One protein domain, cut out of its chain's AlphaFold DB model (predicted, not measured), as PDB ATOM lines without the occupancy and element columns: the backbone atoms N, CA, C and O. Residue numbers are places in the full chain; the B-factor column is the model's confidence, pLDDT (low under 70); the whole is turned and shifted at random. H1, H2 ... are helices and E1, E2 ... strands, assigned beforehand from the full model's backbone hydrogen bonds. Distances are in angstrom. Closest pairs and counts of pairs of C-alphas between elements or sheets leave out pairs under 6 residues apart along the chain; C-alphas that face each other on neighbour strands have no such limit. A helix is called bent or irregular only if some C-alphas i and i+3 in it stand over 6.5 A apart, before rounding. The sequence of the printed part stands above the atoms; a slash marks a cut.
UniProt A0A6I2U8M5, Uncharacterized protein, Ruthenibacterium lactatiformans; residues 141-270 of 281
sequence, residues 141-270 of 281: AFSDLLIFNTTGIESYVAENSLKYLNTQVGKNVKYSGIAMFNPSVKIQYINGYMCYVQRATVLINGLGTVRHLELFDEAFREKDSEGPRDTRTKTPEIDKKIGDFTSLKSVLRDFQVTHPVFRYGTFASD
ATOM      1  N   ALA A 141     103.872  59.555 -43.050       84.50
ATOM      2  CA  ALA A 141     103.185  59.855 -41.797       84.50
ATOM      3  C   ALA A 141     101.654  59.802 -41.925       84.50
ATOM      4  O   ALA A 141     100.969  59.368 -41.001       84.50
ATOM      5  N   PHE A 142     101.097  60.217 -43.066       85.00
ATOM      6  CA  PHE A 142      99.651  60.146 -43.310       85.00
ATOM      7  C   PHE A 142      99.204  58.752 -43.750       85.00
ATOM      8  O   PHE A 142      98.096  58.329 -43.411       85.00
ATOM      9  N   SER A 143     100.050  58.040 -44.496       84.69
ATOM     10  CA  SER A 143      99.775  56.659 -44.895       84.69
ATOM     11  C   SER A 143      99.749  55.715 -43.686       84.69
ATOM     12  O   SER A 143      98.973  54.764 -43.660       84.69
ATOM     13  N   ASP A 144     100.544  56.030 -42.660       89.62
ATOM     14  CA  ASP A 144     100.724  55.233 -41.450       89.62
ATOM     15  C   ASP A 144      99.775  55.596 -40.297       89.62
ATOM     16  O   ASP A 144      99.782  54.957 -39.243       89.62
ATOM     17  N   LEU A 145      98.923  56.599 -40.510       91.69
ATOM     18  CA  LEU A 145      97.947  57.069 -39.540       91.69
ATOM     19  C   LEU A 145      96.607  56.341 -39.689       91.69
ATOM     20  O   LEU A 145      95.939  56.449 -40.719       91.69
ATOM     21  N   LEU A 146      96.171  55.694 -38.609       93.12
ATOM     22  CA  LEU A 146      94.818  55.173 -38.436       93.12
ATOM     23  C   LEU A 146      94.057  56.015 -37.411       93.12
ATOM     24  O   LEU A 146      94.528  56.238 -36.298       93.12
ATOM     25  N   ILE A 147      92.861  56.467 -37.772       92.06
ATOM     26  CA  ILE A 147      92.025  57.312 -36.924       92.06
ATOM     27  C   ILE A 147      90.730  56.573 -36.598       92.06
ATOM     28  O   ILE A 147      89.994  56.171 -37.499       92.06
ATOM     29  N   PHE A 148      90.433  56.434 -35.308       91.19
ATOM     30  CA  PHE A 148      89.151  55.932 -34.823       91.19
ATOM     31  C   PHE A 148      88.217  57.089 -34.499       91.19
ATOM     32  O   PHE A 148      88.540  57.944 -33.667       91.19
ATOM     33  N   ASN A 149      87.041  57.074 -35.123       87.94
ATOM     34  CA  ASN A 149      85.979  58.027 -34.855       87.94
ATOM     35  C   ASN A 149      84.648  57.304 -34.625       87.94
ATOM     36  O   ASN A 149      84.395  56.225 -35.173       87.94
ATOM     37  N   THR A 150      83.766  57.916 -33.840       86.31
ATOM     38  CA  THR A 150      82.391  57.448 -33.675       86.31
ATOM     39  C   THR A 150      81.407  58.430 -34.275       86.31
ATOM     40  O   THR A 150      81.507  59.648 -34.144       86.31
ATOM     41  N   THR A 151      80.436  57.873 -34.980       87.00
ATOM     42  CA  THR A 151      79.382  58.610 -35.660       87.00
ATOM     43  C   THR A 151      78.048  57.930 -35.388       87.00
ATOM     44  O   THR A 151      77.952  56.941 -34.653       87.00
ATOM     45  N   GLY A 152      76.984  58.453 -35.973       86.88
ATOM     46  CA  GLY A 152      75.703  57.796 -35.888       86.88
ATOM     47  C   GLY A 152      74.723  58.248 -36.952       86.88
ATOM     48  O   GLY A 152      74.787  59.365 -37.462       86.88
ATOM     49  N   ILE A 153      73.822  57.333 -37.290       87.75
ATOM     50  CA  ILE A 153      72.747  57.543 -38.250       87.75
ATOM     51  C   ILE A 153      71.512  57.958 -37.464       87.75
ATOM     52  O   ILE A 153      70.973  57.175 -36.676       87.75
ATOM     53  N   GLU A 154      71.083  59.200 -37.653       87.00
ATOM     54  CA  GLU A 154      69.893  59.709 -36.982       87.00
ATOM     55  C   GLU A 154      68.644  58.967 -37.445       87.00
ATOM     56  O   GLU A 154      68.408  58.779 -38.640       87.00
ATOM     57  N   SER A 155      67.822  58.557 -36.485       83.62
ATOM     58  CA  SER A 155      66.567  57.880 -36.770       83.62
ATOM     59  C   SER A 155      65.404  58.862 -36.802       83.62
ATOM     60  O   SER A 155      65.290  59.768 -35.976       83.62
ATOM     61  N   TYR A 156      64.453  58.601 -37.696       80.06
ATOM     62  CA  TYR A 156      63.173  59.299 -37.713       80.06
ATOM     63  C   TYR A 156      62.313  58.882 -36.511       80.06
ATOM     64  O   TYR A 156      61.953  57.710 -36.354       80.06
ATOM     65  N   VAL A 157      61.968  59.857 -35.670       77.12
ATOM     66  CA  VAL A 157      61.104  59.698 -34.489       77.12
ATOM     67  C   VAL A 157      60.001  60.751 -34.476       77.12
ATOM     68  O   VAL A 157      60.117  61.788 -35.125       77.12
ATOM     69  N   ALA A 158      58.941  60.500 -33.704       74.25
ATOM     70  CA  ALA A 158      57.840  61.449 -33.545       74.25
ATOM     71  C   ALA A 158      58.278  62.773 -32.884       74.25
ATOM     72  O   ALA A 158      57.771  63.832 -33.245       74.25
ATOM     73  N   GLU A 159      59.233  62.730 -31.946       71.56
ATOM     74  CA  GLU A 159      59.752  63.919 -31.263       71.56
ATOM     75  C   GLU A 159      61.272  63.819 -31.040       71.56
ATOM     76  O   GLU A 159      61.733  63.081 -30.174       71.56
ATOM     77  N   ASN A 160      62.056  64.576 -31.823       70.94
ATOM     78  CA  ASN A 160      63.529  64.648 -31.736       70.94
ATOM     79  C   ASN A 160      64.022  66.021 -31.234       70.94
ATOM     80  O   ASN A 160      65.136  66.441 -31.536       70.94
ATOM     81  N   SER A 161      63.171  66.795 -30.548       77.06
ATOM     82  CA  SER A 161      63.550  68.152 -30.142       77.06
ATOM     83  C   SER A 161      64.590  68.110 -29.019       77.06
ATOM     84  O   SER A 161      64.448  67.352 -28.059       77.06
ATOM     85  N   LEU A 162      65.612  68.970 -29.090       74.56
ATOM     86  CA  LEU A 162      66.658  69.051 -28.059       74.56
ATOM     87  C   LEU A 162      66.058  69.245 -26.654       74.56
ATOM     88  O   LEU A 162      66.501  68.630 -25.687       74.56
ATOM     89  N   LYS A 163      65.003  70.068 -26.547       79.00
ATOM     90  CA  LYS A 163      64.269  70.294 -25.293       79.00
ATOM     91  C   LYS A 163      63.679  68.996 -24.752       79.00
ATOM     92  O   LYS A 163      63.879  68.698 -23.581       79.00
ATOM     93  N   TYR A 164      62.995  68.228 -25.596       80.88
ATOM     94  CA  TYR A 164      62.429  66.943 -25.210       80.88
ATOM     95  C   TYR A 164      63.522  65.958 -24.796       80.88
ATOM     96  O   TYR A 164      63.467  65.412 -23.697       80.88
ATOM     97  N   LEU A 165      64.559  65.790 -25.615       78.81
ATOM     98  CA  LEU A 165      65.638  64.831 -25.369       78.81
ATOM     99  C   LEU A 165      66.404  65.123 -24.078       78.81
ATOM    100  O   LEU A 165      66.696  64.201 -23.319       78.81
ATOM    101  N   ASN A 166      66.633  66.400 -23.766       76.94
ATOM    102  CA  ASN A 166      67.251  66.806 -22.505       76.94
ATOM    103  C   ASN A 166      66.417  66.394 -21.277       76.94
ATOM    104  O   ASN A 166      66.980  66.086 -20.230       76.94
ATOM    105  N   THR A 167      65.085  66.311 -21.391       78.44
ATOM    106  CA  THR A 167      64.237  65.781 -20.303       78.44
ATOM    107  C   THR A 167      64.290  64.256 -20.166       78.44
ATOM    108  O   THR A 167      63.847  63.717 -19.144       78.44
ATOM    109  N   GLN A 168      64.813  63.555 -21.177       75.81
ATOM    110  CA  GLN A 168      64.926  62.095 -21.215       75.81
ATOM    111  C   GLN A 168      66.305  61.573 -20.785       75.81
ATOM    112  O   GLN A 168      66.492  60.360 -20.671       75.81
ATOM    113  N   VAL A 169      67.261  62.464 -20.499       72.56
ATOM    114  CA  VAL A 169      68.605  62.111 -20.015       72.56
ATOM    115  C   VAL A 169      68.512  61.245 -18.754       72.56
ATOM    116  O   VAL A 169      67.792  61.570 -17.809       72.56
ATOM    117  N   GLY A 170      69.228  60.116 -18.746       64.25
ATOM    118  CA  GLY A 170      69.249  59.165 -17.629       64.25
ATOM    119  C   GLY A 170      67.994  58.292 -17.472       64.25
ATOM    120  O   GLY A 170      67.914  57.526 -16.514       64.25
ATOM    121  N   LYS A 171      67.007  58.376 -18.377       69.50
ATOM    122  CA  LYS A 171      65.784  57.550 -18.335       69.50
ATOM    123  C   LYS A 171      65.835  56.421 -19.356       69.50
ATOM    124  O   LYS A 171      66.298  56.625 -20.473       69.50
ATOM    125  N   ASN A 172      65.269  55.261 -19.022       63.34
ATOM    126  CA  ASN A 172      65.013  54.166 -19.965       63.34
ATOM    127  C   ASN A 172      63.667  54.376 -20.670       63.34
ATOM    128  O   ASN A 172      62.644  53.823 -20.275       63.34
ATOM    129  N   VAL A 173      63.658  55.235 -21.686       64.81
ATOM    130  CA  VAL A 173      62.446  55.558 -22.455       64.81
ATOM    131  C   VAL A 173      62.210  54.503 -23.539       64.81
ATOM    132  O   VAL A 173      63.160  54.097 -24.201       64.81
ATOM    133  N   LYS A 174      60.956  54.061 -23.710       56.75
ATOM    134  CA  LYS A 174      60.493  53.267 -24.864       56.75
ATOM    135  C   LYS A 174      59.902  54.195 -25.927       56.75
ATOM    136  O   LYS A 174      59.300  55.210 -25.586       56.75
ATOM    137  N   TYR A 175      60.088  53.846 -27.196       65.06
ATOM    138  CA  TYR A 175      60.005  54.790 -28.315       65.06
ATOM    139  C   TYR A 175      58.777  54.573 -29.213       65.06
ATOM    140  O   TYR A 175      58.175  53.501 -29.205       65.06
ATOM    141  N   SER A 176      58.442  55.586 -30.018       55.09
ATOM    142  CA  SER A 176      57.432  55.539 -31.085       55.09
ATOM    143  C   SER A 176      58.033  56.018 -32.418       55.09
ATOM    144  O   SER A 176      58.945  56.847 -32.440       55.09
ATOM    145  N   GLY A 177      57.542  55.492 -33.546       64.19
ATOM    146  CA  GLY A 177      58.064  55.785 -34.892       64.19
ATOM    147  C   GLY A 177      58.996  54.697 -35.442       64.19
ATOM    148  O   GLY A 177      58.984  53.570 -34.954       64.19
ATOM    149  N   ILE A 178      59.800  55.024 -36.464       61.56
ATOM    150  CA  ILE A 178      60.669  54.051 -37.161       61.56
ATOM    151  C   ILE A 178      61.737  53.476 -36.217       61.56
ATOM    152  O   ILE A 178      62.044  52.289 -36.292       61.56
ATOM    153  N   ALA A 179      62.210  54.271 -35.250       64.88
ATOM    154  CA  ALA A 179      63.139  53.827 -34.206       64.88
ATOM    155  C   ALA A 179      62.625  52.633 -33.379       64.88
ATOM    156  O   ALA A 179      63.419  51.883 -32.828       64.88
ATOM    157  N   MET A 180      61.306  52.420 -33.295       67.19
ATOM    158  CA  MET A 180      60.734  51.268 -32.589       67.19
ATOM    159  C   MET A 180      61.049  49.934 -33.283       67.19
ATOM    160  O   MET A 180      61.056  48.896 -32.628       67.19
ATOM    161  N   PHE A 181      61.304  49.958 -34.594       72.62
ATOM    162  CA  PHE A 181      61.615  48.764 -35.380       72.62
ATOM    163  C   PHE A 181      63.106  48.412 -35.377       72.62
ATOM    164  O   PHE A 181      63.457  47.329 -35.831       72.62
ATOM    165  N   ASN A 182      63.972  49.293 -34.861       79.94
ATOM    166  CA  ASN A 182      65.391  49.006 -34.684       79.94
ATOM    167  C   ASN A 182      65.786  49.175 -33.200       79.94
ATOM    168  O   ASN A 182      66.002  50.306 -32.755       79.94
ATOM    169  N   PRO A 183      65.922  48.075 -32.433       79.12
ATOM    170  CA  PRO A 183      66.237  48.119 -30.999       79.12
ATOM    171  C   PRO A 183      67.616  48.723 -30.686       79.12
ATOM    172  O   PRO A 183      67.887  49.117 -29.546       79.12
ATOM    173  N   SER A 184      68.480  48.826 -31.692       82.00
ATOM    174  CA  SER A 184      69.821  49.397 -31.582       82.00
ATOM    175  C   SER A 184      69.820  50.931 -31.638       82.00
ATOM    176  O   SER A 184      70.782  51.560 -31.192       82.00
ATOM    177  N   VAL A 185      68.720  51.556 -32.080       84.00
ATOM    178  CA  VAL A 185      68.537  53.011 -32.021       84.00
ATOM    179  C   VAL A 185      68.280  53.449 -30.581       84.00
ATOM    180  O   VAL A 185      67.305  53.045 -29.944       84.00
ATOM    181  N   LYS A 186      69.139  54.331 -30.062       80.00
ATOM    182  CA  LYS A 186      69.055  54.847 -28.686       80.00
ATOM    183  C   LYS A 186      69.235  56.361 -28.658       80.00
ATOM    184  O   LYS A 186      69.766  56.949 -29.592       80.00
ATOM    185  N   ILE A 187      68.799  56.995 -27.567       80.25
ATOM    186  CA  ILE A 187      69.139  58.401 -27.296       80.25
ATOM    187  C   ILE A 187      70.600  58.439 -26.875       80.25
ATOM    188  O   ILE A 187      70.947  57.861 -25.842       80.25
ATOM    189  N   GLN A 188      71.438  59.106 -27.658       79.94
ATOM    190  CA  GLN A 188      72.858  59.260 -27.365       79.94
ATOM    191  C   GLN A 188      73.333  60.657 -27.744       79.94
ATOM    192  O   GLN A 188      72.694  61.363 -28.525       79.94
ATOM    193  N   TYR A 189      74.461  61.046 -27.158       80.44
ATOM    194  CA  TYR A 189      75.133  62.291 -27.486       80.44
ATOM    195  C   TYR A 189      76.118  62.043 -28.623       80.44
ATOM    196  O   TYR A 189      77.148  61.400 -28.419       80.44
ATOM    197  N   ILE A 190      75.798  62.530 -29.819       78.31
ATOM    198  CA  ILE A 190      76.632  62.399 -31.017       78.31
ATOM    199  C   ILE A 190      76.709  63.770 -31.698       78.31
ATOM    200  O   ILE A 190      75.737  64.517 -31.721       78.31
ATOM    201  N   ASN A 191      77.887  64.134 -32.213       73.44
ATOM    202  CA  ASN A 191      78.117  65.384 -32.955       73.44
ATOM    203  C   ASN A 191      77.685  66.677 -32.229       73.44
ATOM    204  O   ASN A 191      77.292  67.654 -32.863       73.44
ATOM    205  N   GLY A 192      77.778  66.708 -30.896       76.88
ATOM    206  CA  GLY A 192      77.553  67.922 -30.105       76.88
ATOM    207  C   GLY A 192      76.126  68.114 -29.578       76.88
ATOM    208  O   GLY A 192      75.858  69.105 -28.897       76.88
ATOM    209  N   TYR A 193      75.205  67.185 -29.846       81.81
ATOM    210  CA  TYR A 193      73.841  67.236 -29.321       81.81
ATOM    211  C   TYR A 193      73.268  65.840 -29.057       81.81
ATOM    212  O   TYR A 193      73.836  64.818 -29.431       81.81
ATOM    213  N   MET A 194      72.137  65.801 -28.351       82.62
ATOM    214  CA  MET A 194      71.385  64.567 -28.137       82.62
ATOM    215  C   MET A 194      70.482  64.290 -29.325       82.62
ATOM    216  O   MET A 194      69.728  65.175 -29.726       82.62
ATOM    217  N   CYS A 195      70.492  63.056 -29.815       82.56
ATOM    218  CA  CYS A 195      69.559  62.588 -30.833       82.56
ATOM    219  C   CYS A 195      69.268  61.092 -30.685       82.56
ATOM    220  O   CYS A 195      69.968  60.358 -29.982       82.56
ATOM    221  N   TYR A 196      68.190  60.643 -31.328       83.50
ATOM    222  CA  TYR A 196      67.949  59.220 -31.548       83.50
ATOM    223  C   TYR A 196      68.825  58.726 -32.677       83.50
ATOM    224  O   TYR A 196      68.688  59.184 -33.811       83.50
ATOM    225  N   VAL A 197      69.698  57.777 -32.374       85.38
ATOM    226  CA  VAL A 197      70.769  57.439 -33.294       85.38
ATOM    227  C   VAL A 197      71.110  55.955 -33.248       85.38
ATOM    228  O   VAL A 197      71.170  55.343 -32.180       85.38
ATOM    229  N   GLN A 198      71.309  55.375 -34.432       87.81
ATOM    230  CA  GLN A 198      72.037  54.124 -34.593       87.81
ATOM    231  C   GLN A 198      73.522  54.467 -34.597       87.81
ATOM    232  O   GLN A 198      74.015  55.099 -35.532       87.81
ATOM    233  N   ARG A 199      74.237  54.067 -33.550       86.94
ATOM    234  CA  ARG A 199      75.664  54.362 -33.430       86.94
ATOM    235  C   ARG A 199      76.489  53.464 -34.339       86.94
ATOM    236  O   ARG A 199      76.164  52.290 -34.533       86.94
ATOM    237  N   ALA A 200      77.555  54.047 -34.861       89.62
ATOM    238  CA  ALA A 200      78.533  53.388 -35.700       89.62
ATOM    239  C   ALA A 200      79.931  53.915 -35.373       89.62
ATOM    240  O   ALA A 200      80.096  55.038 -34.890       89.62
ATOM    241  N   THR A 201      80.945  53.132 -35.688       90.44
ATOM    242  CA  THR A 201      82.324  53.606 -35.722       90.44
ATOM    243  C   THR A 201      82.873  53.531 -37.128       90.44
ATOM    244  O   THR A 201      82.459  52.698 -37.936       90.44
ATOM    245  N   VAL A 202      83.790  54.445 -37.413       92.31
ATOM    246  CA  VAL A 202      84.497  54.532 -38.675       92.31
ATOM    247  C   VAL A 202      85.982  54.563 -38.356       92.31
ATOM    248  O   VAL A 202      86.442  55.444 -37.625       92.31
ATOM    249  N   LEU A 203      86.728  53.618 -38.923       93.88
ATOM    250  CA  LEU A 203      88.176  53.741 -39.031       93.88
ATOM    251  C   LEU A 203      88.487  54.452 -40.337       93.88
ATOM    252  O   LEU A 203      87.986  54.056 -41.391       93.88
ATOM    253  N   ILE A 204      89.310  55.490 -40.273       93.44
ATOM    254  CA  ILE A 204      89.769  56.239 -41.443       93.44
ATOM    255  C   ILE A 204      91.295  56.312 -41.452       93.44
ATOM    256  O   ILE A 204      91.926  56.275 -40.398       93.44
ATOM    257  N   ASN A 205      91.893  56.418 -42.634       91.44
ATOM    258  CA  ASN A 205      93.328  56.692 -42.756       91.44
ATOM    259  C   ASN A 205      93.631  58.199 -42.613       91.44
ATOM    260  O   ASN A 205      92.715  59.019 -42.494       91.44
ATOM    261  N   GLY A 206      94.906  58.586 -42.705       88.44
ATOM    262  CA  GLY A 206      95.326  59.991 -42.644       88.44
ATOM    263  C   GLY A 206      94.775  60.906 -43.749       88.44
ATOM    264  O   GLY A 206      94.770  62.120 -43.568       88.44
ATOM    265  N   LEU A 207      94.250  60.363 -44.856       88.00
ATOM    266  CA  LEU A 207      93.521  61.138 -45.877       88.00
ATOM    267  C   LEU A 207      92.017  61.268 -45.599       88.00
ATOM    268  O   LEU A 207      91.299  61.892 -46.380       88.00
ATOM    269  N   GLY A 208      91.509  60.648 -44.536       88.75
ATOM    270  CA  GLY A 208      90.076  60.590 -44.254       88.75
ATOM    271  C   GLY A 208      89.311  59.577 -45.113       88.75
ATOM    272  O   GLY A 208      88.087  59.644 -45.192       88.75
ATOM    273  N   THR A 209      90.003  58.631 -45.755       90.00
ATOM    274  CA  THR A 209      89.362  57.521 -46.476       90.00
ATOM    275  C   THR A 209      88.923  56.454 -45.486       90.00
ATOM    276  O   THR A 209      89.704  56.048 -44.627       90.00
ATOM    277  N   VAL A 210      87.687  55.971 -45.623       92.88
ATOM    278  CA  VAL A 210      87.140  54.917 -44.761       92.88
ATOM    279  C   VAL A 210      87.857  53.590 -45.000       92.88
ATOM    280  O   VAL A 210      87.954  53.121 -46.132       92.88
ATOM    281  N   ARG A 211      88.337  52.989 -43.913       93.88
ATOM    282  CA  ARG A 211      89.002  51.680 -43.852       93.88
ATOM    283  C   ARG A 211      88.137  50.607 -43.218       93.88
ATOM    284  O   ARG A 211      88.250  49.444 -43.563       93.88
ATOM    285  N   HIS A 212      87.269  51.000 -42.299       94.69
ATOM    286  CA  HIS A 212      86.356  50.086 -41.638       94.69
ATOM    287  C   HIS A 212      85.118  50.842 -41.182       94.69
ATOM    288  O   HIS A 212      85.207  52.013 -40.804       94.69
ATOM    289  N   LEU A 213      83.977  50.166 -41.200       92.25
ATOM    290  CA  LEU A 213      82.706  50.677 -40.713       92.25
ATOM    291  C   LEU A 213      82.040  49.558 -39.923       92.25
ATOM    292  O   LEU A 213      81.784  48.497 -40.483       92.25
ATOM    293  N   GLU A 214      81.715  49.825 -38.664       91.38
ATOM    294  CA  GLU A 214      81.019  48.860 -37.814       91.38
ATOM    295  C   GLU A 214      79.808  49.522 -37.154       91.38
ATOM    296  O   GLU A 214      79.898  50.637 -36.630       91.38
ATOM    297  N   LEU A 215      78.658  48.849 -37.211       89.62
ATOM    298  CA  LEU A 215      77.424  49.291 -36.567       89.62
ATOM    299  C   LEU A 215      77.332  48.654 -35.184       89.62
ATOM    300  O   LEU A 215      77.528  47.457 -35.030       89.62
ATOM    301  N   PHE A 216      76.964  49.433 -34.168       87.00
ATOM    302  CA  PHE A 216      76.748  48.889 -32.825       87.00
ATOM    303  C   PHE A 216      75.325  48.355 -32.684       87.00
ATOM    304  O   PHE A 216      74.487  48.931 -31.983       87.00
ATOM    305  N   ASP A 217      75.045  47.287 -33.421       85.88
ATOM    306  CA  ASP A 217      73.779  46.569 -33.389       85.88
ATOM    307  C   ASP A 217      73.786  45.406 -32.378       85.88
ATOM    308  O   ASP A 217      74.684  45.278 -31.541       85.88
ATOM    309  N   GLU A 218      72.730  44.593 -32.381       82.75
ATOM    310  CA  GLU A 218      72.630  43.434 -31.492       82.75
ATOM    311  C   GLU A 218      73.704  42.387 -31.799       82.75
ATOM    312  O   GLU A 218      74.304  41.868 -30.861       82.75
ATOM    313  N   ALA A 219      74.022  42.153 -33.076       84.12
ATOM    314  CA  ALA A 219      75.044  41.192 -33.479       84.12
ATOM    315  C   ALA A 219      76.434  41.605 -32.969       84.12
ATOM    316  O   ALA A 219      77.159  40.779 -32.408       84.12
ATOM    317  N   PHE A 220      76.779  42.893 -33.064       84.75
ATOM    318  CA  PHE A 220      78.014  43.420 -32.484       84.75
ATOM    319  C   PHE A 220      78.052  43.234 -30.960       84.75
ATOM    320  O   PHE A 220      79.062  42.818 -30.396       84.75
ATOM    321  N   ARG A 221      76.936  43.500 -30.270       79.00
ATOM    322  CA  ARG A 221      76.843  43.385 -28.804       79.00
ATOM    323  C   ARG A 221      76.871  41.945 -28.299       79.00
ATOM    324  O   ARG A 221      77.314  41.717 -27.179       79.00
ATOM    325  N   GLU A 222      76.372  40.994 -29.078       81.81
ATOM    326  CA  GLU A 222      76.474  39.566 -28.761       81.81
ATOM    327  C   GLU A 222      77.909  39.063 -28.919       81.81
ATOM    328  O   GLU A 222      78.376  38.251 -28.119       81.81
ATOM    329  N   LYS A 223      78.618  39.574 -29.930       79.69
ATOM    330  CA  LYS A 223      80.027  39.264 -30.178       79.69
ATOM    331  C   LYS A 223      80.950  39.896 -29.132       79.69
ATOM    332  O   LYS A 223      81.944  39.282 -28.742       79.69
ATOM    333  N   ASP A 224      80.624  41.101 -28.676       73.38
ATOM    334  CA  ASP A 224      81.411  41.844 -27.700       73.38
ATOM    335  C   ASP A 224      80.943  41.590 -26.256       73.38
ATOM    336  O   ASP A 224      80.105  42.304 -25.700       73.38
ATOM    337  N   SER A 225      81.531  40.582 -25.606       58.56
ATOM    338  CA  SER A 225      81.280  40.278 -24.191       58.56
ATOM    339  C   SER A 225      81.733  41.381 -23.216       58.56
ATOM    340  O   SER A 225      81.273  41.396 -22.071       58.56
ATOM    341  N   GLU A 226      82.612  42.296 -23.650       57.06
ATOM    342  CA  GLU A 226      83.075  43.474 -22.892       57.06
ATOM    343  C   GLU A 226      82.330  44.763 -23.298       57.06
ATOM    344  O   GLU A 226      82.559  45.833 -22.722       57.06
ATOM    345  N   GLY A 227      81.398  44.655 -24.250       54.88
ATOM    346  CA  GLY A 227      80.656  45.767 -24.822       54.88
ATOM    347  C   GLY A 227      79.844  46.547 -23.783       54.88
ATOM    348  O   GLY A 227      79.494  46.037 -22.710       54.88
ATOM    349  N   PRO A 228      79.506  47.816 -24.075       49.94
ATOM    350  CA  PRO A 228      78.841  48.680 -23.115       49.94
ATOM    351  C   PRO A 228      77.487  48.082 -22.716       49.94
ATOM    352  O   PRO A 228      76.537  48.022 -23.500       49.94
ATOM    353  N   ARG A 229      77.375  47.673 -21.449       54.88
ATOM    354  CA  ARG A 229      76.069  47.572 -20.797       54.88
ATOM    355  C   ARG A 229      75.503  48.987 -20.747       54.88
ATOM    356  O   ARG A 229      76.250  49.930 -20.502       54.88
ATOM    357  N   ASP A 230      74.208  49.144 -21.011       55.66
ATOM    358  CA  ASP A 230      73.522  50.443 -21.048       55.66
ATOM    359  C   ASP A 230      73.452  51.094 -19.646       55.66
ATOM    360  O   ASP A 230      72.381  51.264 -19.065       55.66
ATOM    361  N   THR A 231      74.590  51.457 -19.060       55.22
ATOM    362  CA  THR A 231      74.666  52.299 -17.868       55.22
ATOM    363  C   THR A 231      74.512  53.743 -18.307       55.22
ATOM    364  O   THR A 231      75.489  54.416 -18.615       55.22
ATOM    365  N   ARG A 232      73.262  54.207 -18.368       62.62
ATOM    366  CA  ARG A 232      72.950  55.623 -18.586       62.62
ATOM    367  C   ARG A 232      73.289  56.408 -17.327       62.62
ATOM    368  O   ARG A 232      72.682  56.182 -16.276       62.62
ATOM    369  N   THR A 233      74.230  57.338 -17.424       64.69
ATOM    370  CA  THR A 233      74.465  58.328 -16.374       64.69
ATOM    371  C   THR A 233      73.611  59.574 -16.630       64.69
ATOM    372  O   THR A 233      72.829  59.658 -17.580       64.69
ATOM    373  N   LYS A 234      73.715  60.570 -15.744       71.44
ATOM    374  CA  LYS A 234      73.112  61.893 -15.971       71.44
ATOM    375  C   LYS A 234      73.962  62.775 -16.895       71.44
ATOM    376  O   LYS A 234      73.534  63.888 -17.189       71.44
ATOM    377  N   THR A 235      75.127  62.295 -17.342       77.75
ATOM    378  CA  THR A 235      76.092  63.063 -18.133       77.75
ATOM    379  C   THR A 235      76.341  62.367 -19.476       77.75
ATOM    380  O   THR A 235      77.213  61.505 -19.582       77.75
ATOM    381  N   PRO A 236      75.607  62.757 -20.529       75.75
ATOM    382  CA  PRO A 236      75.634  62.084 -21.830       75.75
ATOM    383  C   PRO A 236      77.005  62.014 -22.504       75.75
ATOM    384  O   PRO A 236      77.317  61.044 -23.189       75.75
ATOM    385  N   GLU A 237      77.836  63.037 -22.305       75.31
ATOM    386  CA  GLU A 237      79.198  63.082 -22.841       75.31
ATOM    387  C   GLU A 237      80.091  61.988 -22.243       75.31
ATOM    388  O   GLU A 237      80.946  61.433 -22.932       75.31
ATOM    389  N   ILE A 238      79.885  61.659 -20.963       76.31
ATOM    390  CA  ILE A 238      80.615  60.586 -20.283       76.31
ATOM    391  C   ILE A 238      80.134  59.234 -20.811       76.31
ATOM    392  O   ILE A 238      80.962  58.384 -21.123       76.31
ATOM    393  N   ASP A 239      78.823  59.065 -20.993       75.00
ATOM    394  CA  ASP A 239      78.252  57.843 -21.571       75.00
ATOM    395  C   ASP A 239      78.787  57.589 -22.990       75.00
ATOM    396  O   ASP A 239      79.134  56.453 -23.318       75.00
ATOM    397  N   LYS A 240      78.924  58.647 -23.811       77.75
ATOM    398  CA  LYS A 240      79.562  58.564 -25.137       77.75
ATOM    399  C   LYS A 240      81.004  58.068 -25.008       77.75
ATOM    400  O   LYS A 240      81.343  57.054 -25.605       77.75
ATOM    401  N   LYS A 241      81.823  58.729 -24.180       77.31
ATOM    402  CA  LYS A 241      83.241  58.373 -23.989       77.31
ATOM    403  C   LYS A 241      83.430  56.940 -23.501       77.31
ATOM    404  O   LYS A 241      84.291  56.240 -24.019       77.31
ATOM    405  N   ILE A 242      82.621  56.495 -22.538       74.69
ATOM    406  CA  ILE A 242      82.656  55.114 -22.040       74.69
ATOM    407  C   ILE A 242      82.307  54.148 -23.172       74.69
ATOM    408  O   ILE A 242      83.019  53.172 -23.381       74.69
ATOM    409  N   GLY A 243      81.242  54.431 -23.923       76.75
ATOM    410  CA  GLY A 243      80.837  53.594 -25.044       76.75
ATOM    411  C   GLY A 243      81.855  53.572 -26.184       76.75
ATOM    412  O   GLY A 243      81.965  52.561 -26.875       76.75
ATOM    413  N   ASP A 244      82.553  54.676 -26.455       77.50
ATOM    414  CA  ASP A 244      83.617  54.744 -27.465       77.50
ATOM    415  C   ASP A 244      84.819  53.910 -27.006       77.50
ATOM    416  O   ASP A 244      85.327  53.083 -27.757       77.50
ATOM    417  N   PHE A 245      85.189  54.045 -25.734       76.19
ATOM    418  CA  PHE A 245      86.288  53.314 -25.118       76.19
ATOM    419  C   PHE A 245      86.079  51.794 -25.098       76.19
ATOM    420  O   PHE A 245      86.987  51.056 -25.467       76.19
ATOM    421  N   THR A 246      84.902  51.309 -24.691       77.81
ATOM    422  CA  THR A 246      84.655  49.860 -24.578       77.81
ATOM    423  C   THR A 246      84.608  49.161 -25.933       77.81
ATOM    424  O   THR A 246      85.093  48.046 -26.061       77.81
ATOM    425  N   SER A 247      84.069  49.826 -26.959       82.12
ATOM    426  CA  SER A 247      83.943  49.247 -28.306       82.12
ATOM    427  C   SER A 247      85.248  49.244 -29.110       82.12
ATOM    428  O   SER A 247      85.390  48.443 -30.033       82.12
ATOM    429  N   LEU A 248      86.210  50.105 -28.759       85.00
ATOM    430  CA  LEU A 248      87.453  50.296 -29.507       85.00
ATOM    431  C   LEU A 248      88.191  48.982 -29.786       85.00
ATOM    432  O   LEU A 248      88.548  48.694 -30.926       85.00
ATOM    433  N   LYS A 249      88.436  48.191 -28.739       84.00
ATOM    434  CA  LYS A 249      89.242  46.969 -28.824       84.00
ATOM    435  C   LYS A 249      88.612  45.936 -29.751       84.00
ATOM    436  O   LYS A 249      89.311  45.345 -30.572       84.00
ATOM    437  N   SER A 250      87.303  45.746 -29.637       87.25
ATOM    438  CA  SER A 250      86.536  44.822 -30.473       87.25
ATOM    439  C   SER A 250      86.596  45.233 -31.942       87.25
ATOM    440  O   SER A 250      86.887  44.407 -32.801       87.25
ATOM    441  N   VAL A 251      86.443  46.530 -32.217       90.19
ATOM    442  CA  VAL A 251      86.504  47.088 -33.575       90.19
ATOM    443  C   VAL A 251      87.901  46.945 -34.176       90.19
ATOM    444  O   VAL A 251      88.038  46.512 -35.316       90.19
ATOM    445  N   LEU A 252      88.956  47.272 -33.422       89.94
ATOM    446  CA  LEU A 252      90.334  47.128 -33.901       89.94
ATOM    447  C   LEU A 252      90.694  45.663 -34.157       89.94
ATOM    448  O   LEU A 252      91.358  45.359 -35.146       89.94
ATOM    449  N   ARG A 253      90.227  44.747 -33.302       89.56
ATOM    450  CA  ARG A 253      90.411  43.308 -33.507       89.56
ATOM    451  C   ARG A 253      89.726  42.841 -34.787       89.56
ATOM    452  O   ARG A 253      90.338  42.108 -35.557       89.56
ATOM    453  N   ASP A 254      88.485  43.256 -35.008       90.75
ATOM    454  CA  ASP A 254      87.739  42.899 -36.212       90.75
ATOM    455  C   ASP A 254      88.420  43.445 -37.463       90.75
ATOM    456  O   ASP A 254      88.647  42.698 -38.410       90.75
ATOM    457  N   PHE A 255      88.871  44.697 -37.417       93.31
ATOM    458  CA  PHE A 255      89.645  45.306 -38.490       93.31
ATOM    459  C   PHE A 255      90.940  44.540 -38.802       93.31
ATOM    460  O   PHE A 255      91.223  44.280 -39.968       93.31
ATOM    461  N   GLN A 256      91.702  44.124 -37.785       91.69
ATOM    462  CA  GLN A 256      92.914  43.317 -37.972       91.69
ATOM    463  C   GLN A 256      92.618  41.916 -38.522       91.69
ATOM    464  O   GLN A 256      93.424  41.371 -39.272       91.69
ATOM    465  N   VAL A 257      91.487  41.310 -38.148       92.81
ATOM    466  CA  VAL A 257      91.072  40.009 -38.692       92.81
ATOM    467  C   VAL A 257      90.664  40.136 -40.157       92.81
ATOM    468  O   VAL A 257      91.039  39.279 -40.955       92.81
ATOM    469  N   THR A 258      89.931  41.192 -40.515       93.25
ATOM    470  CA  THR A 258      89.533  41.456 -41.903       93.25
ATOM    471  C   THR A 258      90.741  41.821 -42.770       93.25
ATOM    472  O   THR A 258      90.858  41.314 -43.881       93.25
ATOM    473  N   HIS A 259      91.676  42.623 -42.246       94.75
ATOM    474  CA  HIS A 259      92.847  43.131 -42.970       94.75
ATOM    475  C   HIS A 259      94.169  42.757 -42.264       94.75
ATOM    476  O   HIS A 259      94.872  43.626 -41.738       94.75
ATOM    477  N   PRO A 260      94.572  41.471 -42.255       92.44
ATOM    478  CA  PRO A 260      95.702  40.984 -41.448       92.44
ATOM    479  C   PRO A 260      97.074  41.496 -41.903       92.44
ATOM    480  O   PRO A 260      98.052  41.432 -41.152       92.44
ATOM    481  N   VAL A 261      97.162  41.977 -43.144       90.56
ATOM    482  CA  VAL A 261      98.400  42.497 -43.739       90.56
ATOM    483  C   VAL A 261      98.660  43.945 -43.311       90.56
ATOM    484  O   VAL A 261      99.803  44.399 -43.346       90.56
ATOM    485  N   PHE A 262      97.630  44.672 -42.879       90.62
ATOM    486  CA  PHE A 262      97.740  46.101 -42.625       90.62
ATOM    487  C   PHE A 262      98.505  46.374 -41.332       90.62
ATOM    488  O   PHE A 262      98.310  45.716 -40.308       90.62
ATOM    489  N   ARG A 263      99.382  47.379 -41.380       87.50
ATOM    490  CA  ARG A 263     100.186  47.829 -40.241       87.50
ATOM    491  C   ARG A 263     100.160  49.347 -40.198       87.50
ATOM    492  O   ARG A 263     100.538  49.985 -41.171       87.50
ATOM    493  N   TYR A 264      99.707  49.902 -39.082       89.25
ATOM    494  CA  TYR A 264      99.709  51.339 -38.823       89.25
ATOM    495  C   TYR A 264     100.566  51.581 -37.585       89.25
ATOM    496  O   TYR A 264     100.303  50.987 -36.539       89.25
ATOM    497  N   GLY A 265     101.605  52.399 -37.706       87.69
ATOM    498  CA  GLY A 265     102.469  52.792 -36.595       87.69
ATOM    499  C   GLY A 265     101.916  53.968 -35.793       87.69
ATOM    500  O   GLY A 265     102.291  54.136 -34.632       87.69
ATOM    501  N   THR A 266     100.989  54.748 -36.360       89.00
ATOM    502  CA  THR A 266     100.351  55.868 -35.660       89.00
ATOM    503  C   THR A 266      98.846  55.665 -35.539       89.00
ATOM    504  O   THR A 266      98.145  55.422 -36.519       89.00
ATOM    505  N   PHE A 267      98.330  55.829 -34.321       89.44
ATOM    506  CA  PHE A 267      96.905  55.752 -34.032       89.44
ATOM    507  C   PHE A 267      96.405  57.046 -33.384       89.44
ATOM    508  O   PHE A 267      97.017  57.552 -32.442       89.44
ATOM    509  N   ALA A 268      95.281  57.573 -33.869       87.31
ATOM    510  CA  ALA A 268      94.638  58.765 -33.331       87.31
ATOM    511  C   ALA A 268      93.146  58.540 -33.066       87.31
ATOM    512  O   ALA A 268      92.475  57.759 -33.736       87.31
ATOM    513  N   SER A 269      92.601  59.258 -32.089       82.62
ATOM    514  CA  SER A 269      91.171  59.242 -31.791       82.62
ATOM    515  C   SER A 269      90.788  60.421 -30.905       82.62
ATOM    516  O   SER A 269      91.623  60.956 -30.174       82.62
ATOM    517  N   ASP A 270      89.514  60.802 -30.951       70.06
ATOM    518  CA  ASP A 270      88.911  61.830 -30.102       70.06
ATOM    519  C   ASP A 270      88.500  61.310 -28.709       70.06
ATOM    520  O   ASP A 270      88.060  62.084 -27.851       70.06
TER     521      ASP A 270
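This is residues 141 to 270 of the 281 residues of an uncharacterized protein of Ruthenibacterium lactatiformans (UniProt A0A6I2U8M5). A long, strongly twisted sheet, with the paired strands E1 and E3 along its length, has one bent helix, H4, slanting over one face. E2 pairs with the bent first part of E3, and the small helices H1 and H2 lie at that end of the long axis; E4 and the short E5 extend the sheet towards the other end, while H3 lies off the sheet. The 130 printed residues hold four named helices and five strands in the order E1 H1 H2 E2 E3 E4 H3 H4 E5, a mixed class of helices and strands. The sheet is branched, mostly antiparallel, with E1 and E5 parallel. The whole is compact, with a radius of gyration of the C-alphas of 15.8 A, yet elongated, spanning 45 by 28 by 25 A.

E3, residues 193 to 205, is 25.9 A long and bends by 112 degrees at residue 196. E1, residues 145 to 154, runs 28.3 A from C-alpha 145 at (97.947, 57.069, -39.540). E2 is residues 186 to 190, E4 210 to 215 and E5 266 to 269, with C-alpha 269 at (91.171, 59.242, -31.791). H1 is residues 162 to 168, H2 178 to 181 and H3 218 to 223. H4, residues 236 to 258, was assigned as one helix by its hydrogen bonds but is bent: C-alphas 246 and 249 are 6.9 A apart. Its arms are H4a, residues 236 to 246, 15.4 A, and H4b, residues 249 to 258, 14.2 A.

E3 has E1 on one side, antiparallel, with N 149 and O 202 3.0 A apart. On its other side are E2, with N 188 and O 195 at 3.0 A, and E4, with N 203 and O 212 at 2.9 A. E2, E3 and E4 form a meander, each strand the antiparallel neighbour of the one before, in two hairpins. E5 is on the other side of E1 from E3, parallel, with N 148 and O 268 at 2.9 A. H4a and H4b are on the same face, their lines at a steep tilt of 45 degrees. H4a, 8.4 A over the sheet, is only just over E1 and E2, with 3 of its C-alphas on each; its closest C-alphas to E2 are Pro 236 and Tyr 189, 5.7 A. H4b is over E3 and E4 at a height of 9.7 A, with the C-alphas of Phe 255 and His 212, the closest to E4, 6.6 A apart. H1 is over E3, across the strands; the closest C-alphas are Leu 165 and Met 194, 6.4 A. H2 only grazes the sheet with residues 179 to 180, and H3 is not on it. Every O i to N i+4 pair is within hydrogen-bond range in H1, H3, H4a and H4b; H2 is too short for one.

The C-alphas farthest apart, Lys 163 and Val 261, are 47.7 A apart. The printed part has no cut, and the link from H3 to H4, 12 residues, is long. Mean pLDDT of the printed part is 80.3, under 70 at residues 170 to 180 and 225 to 233.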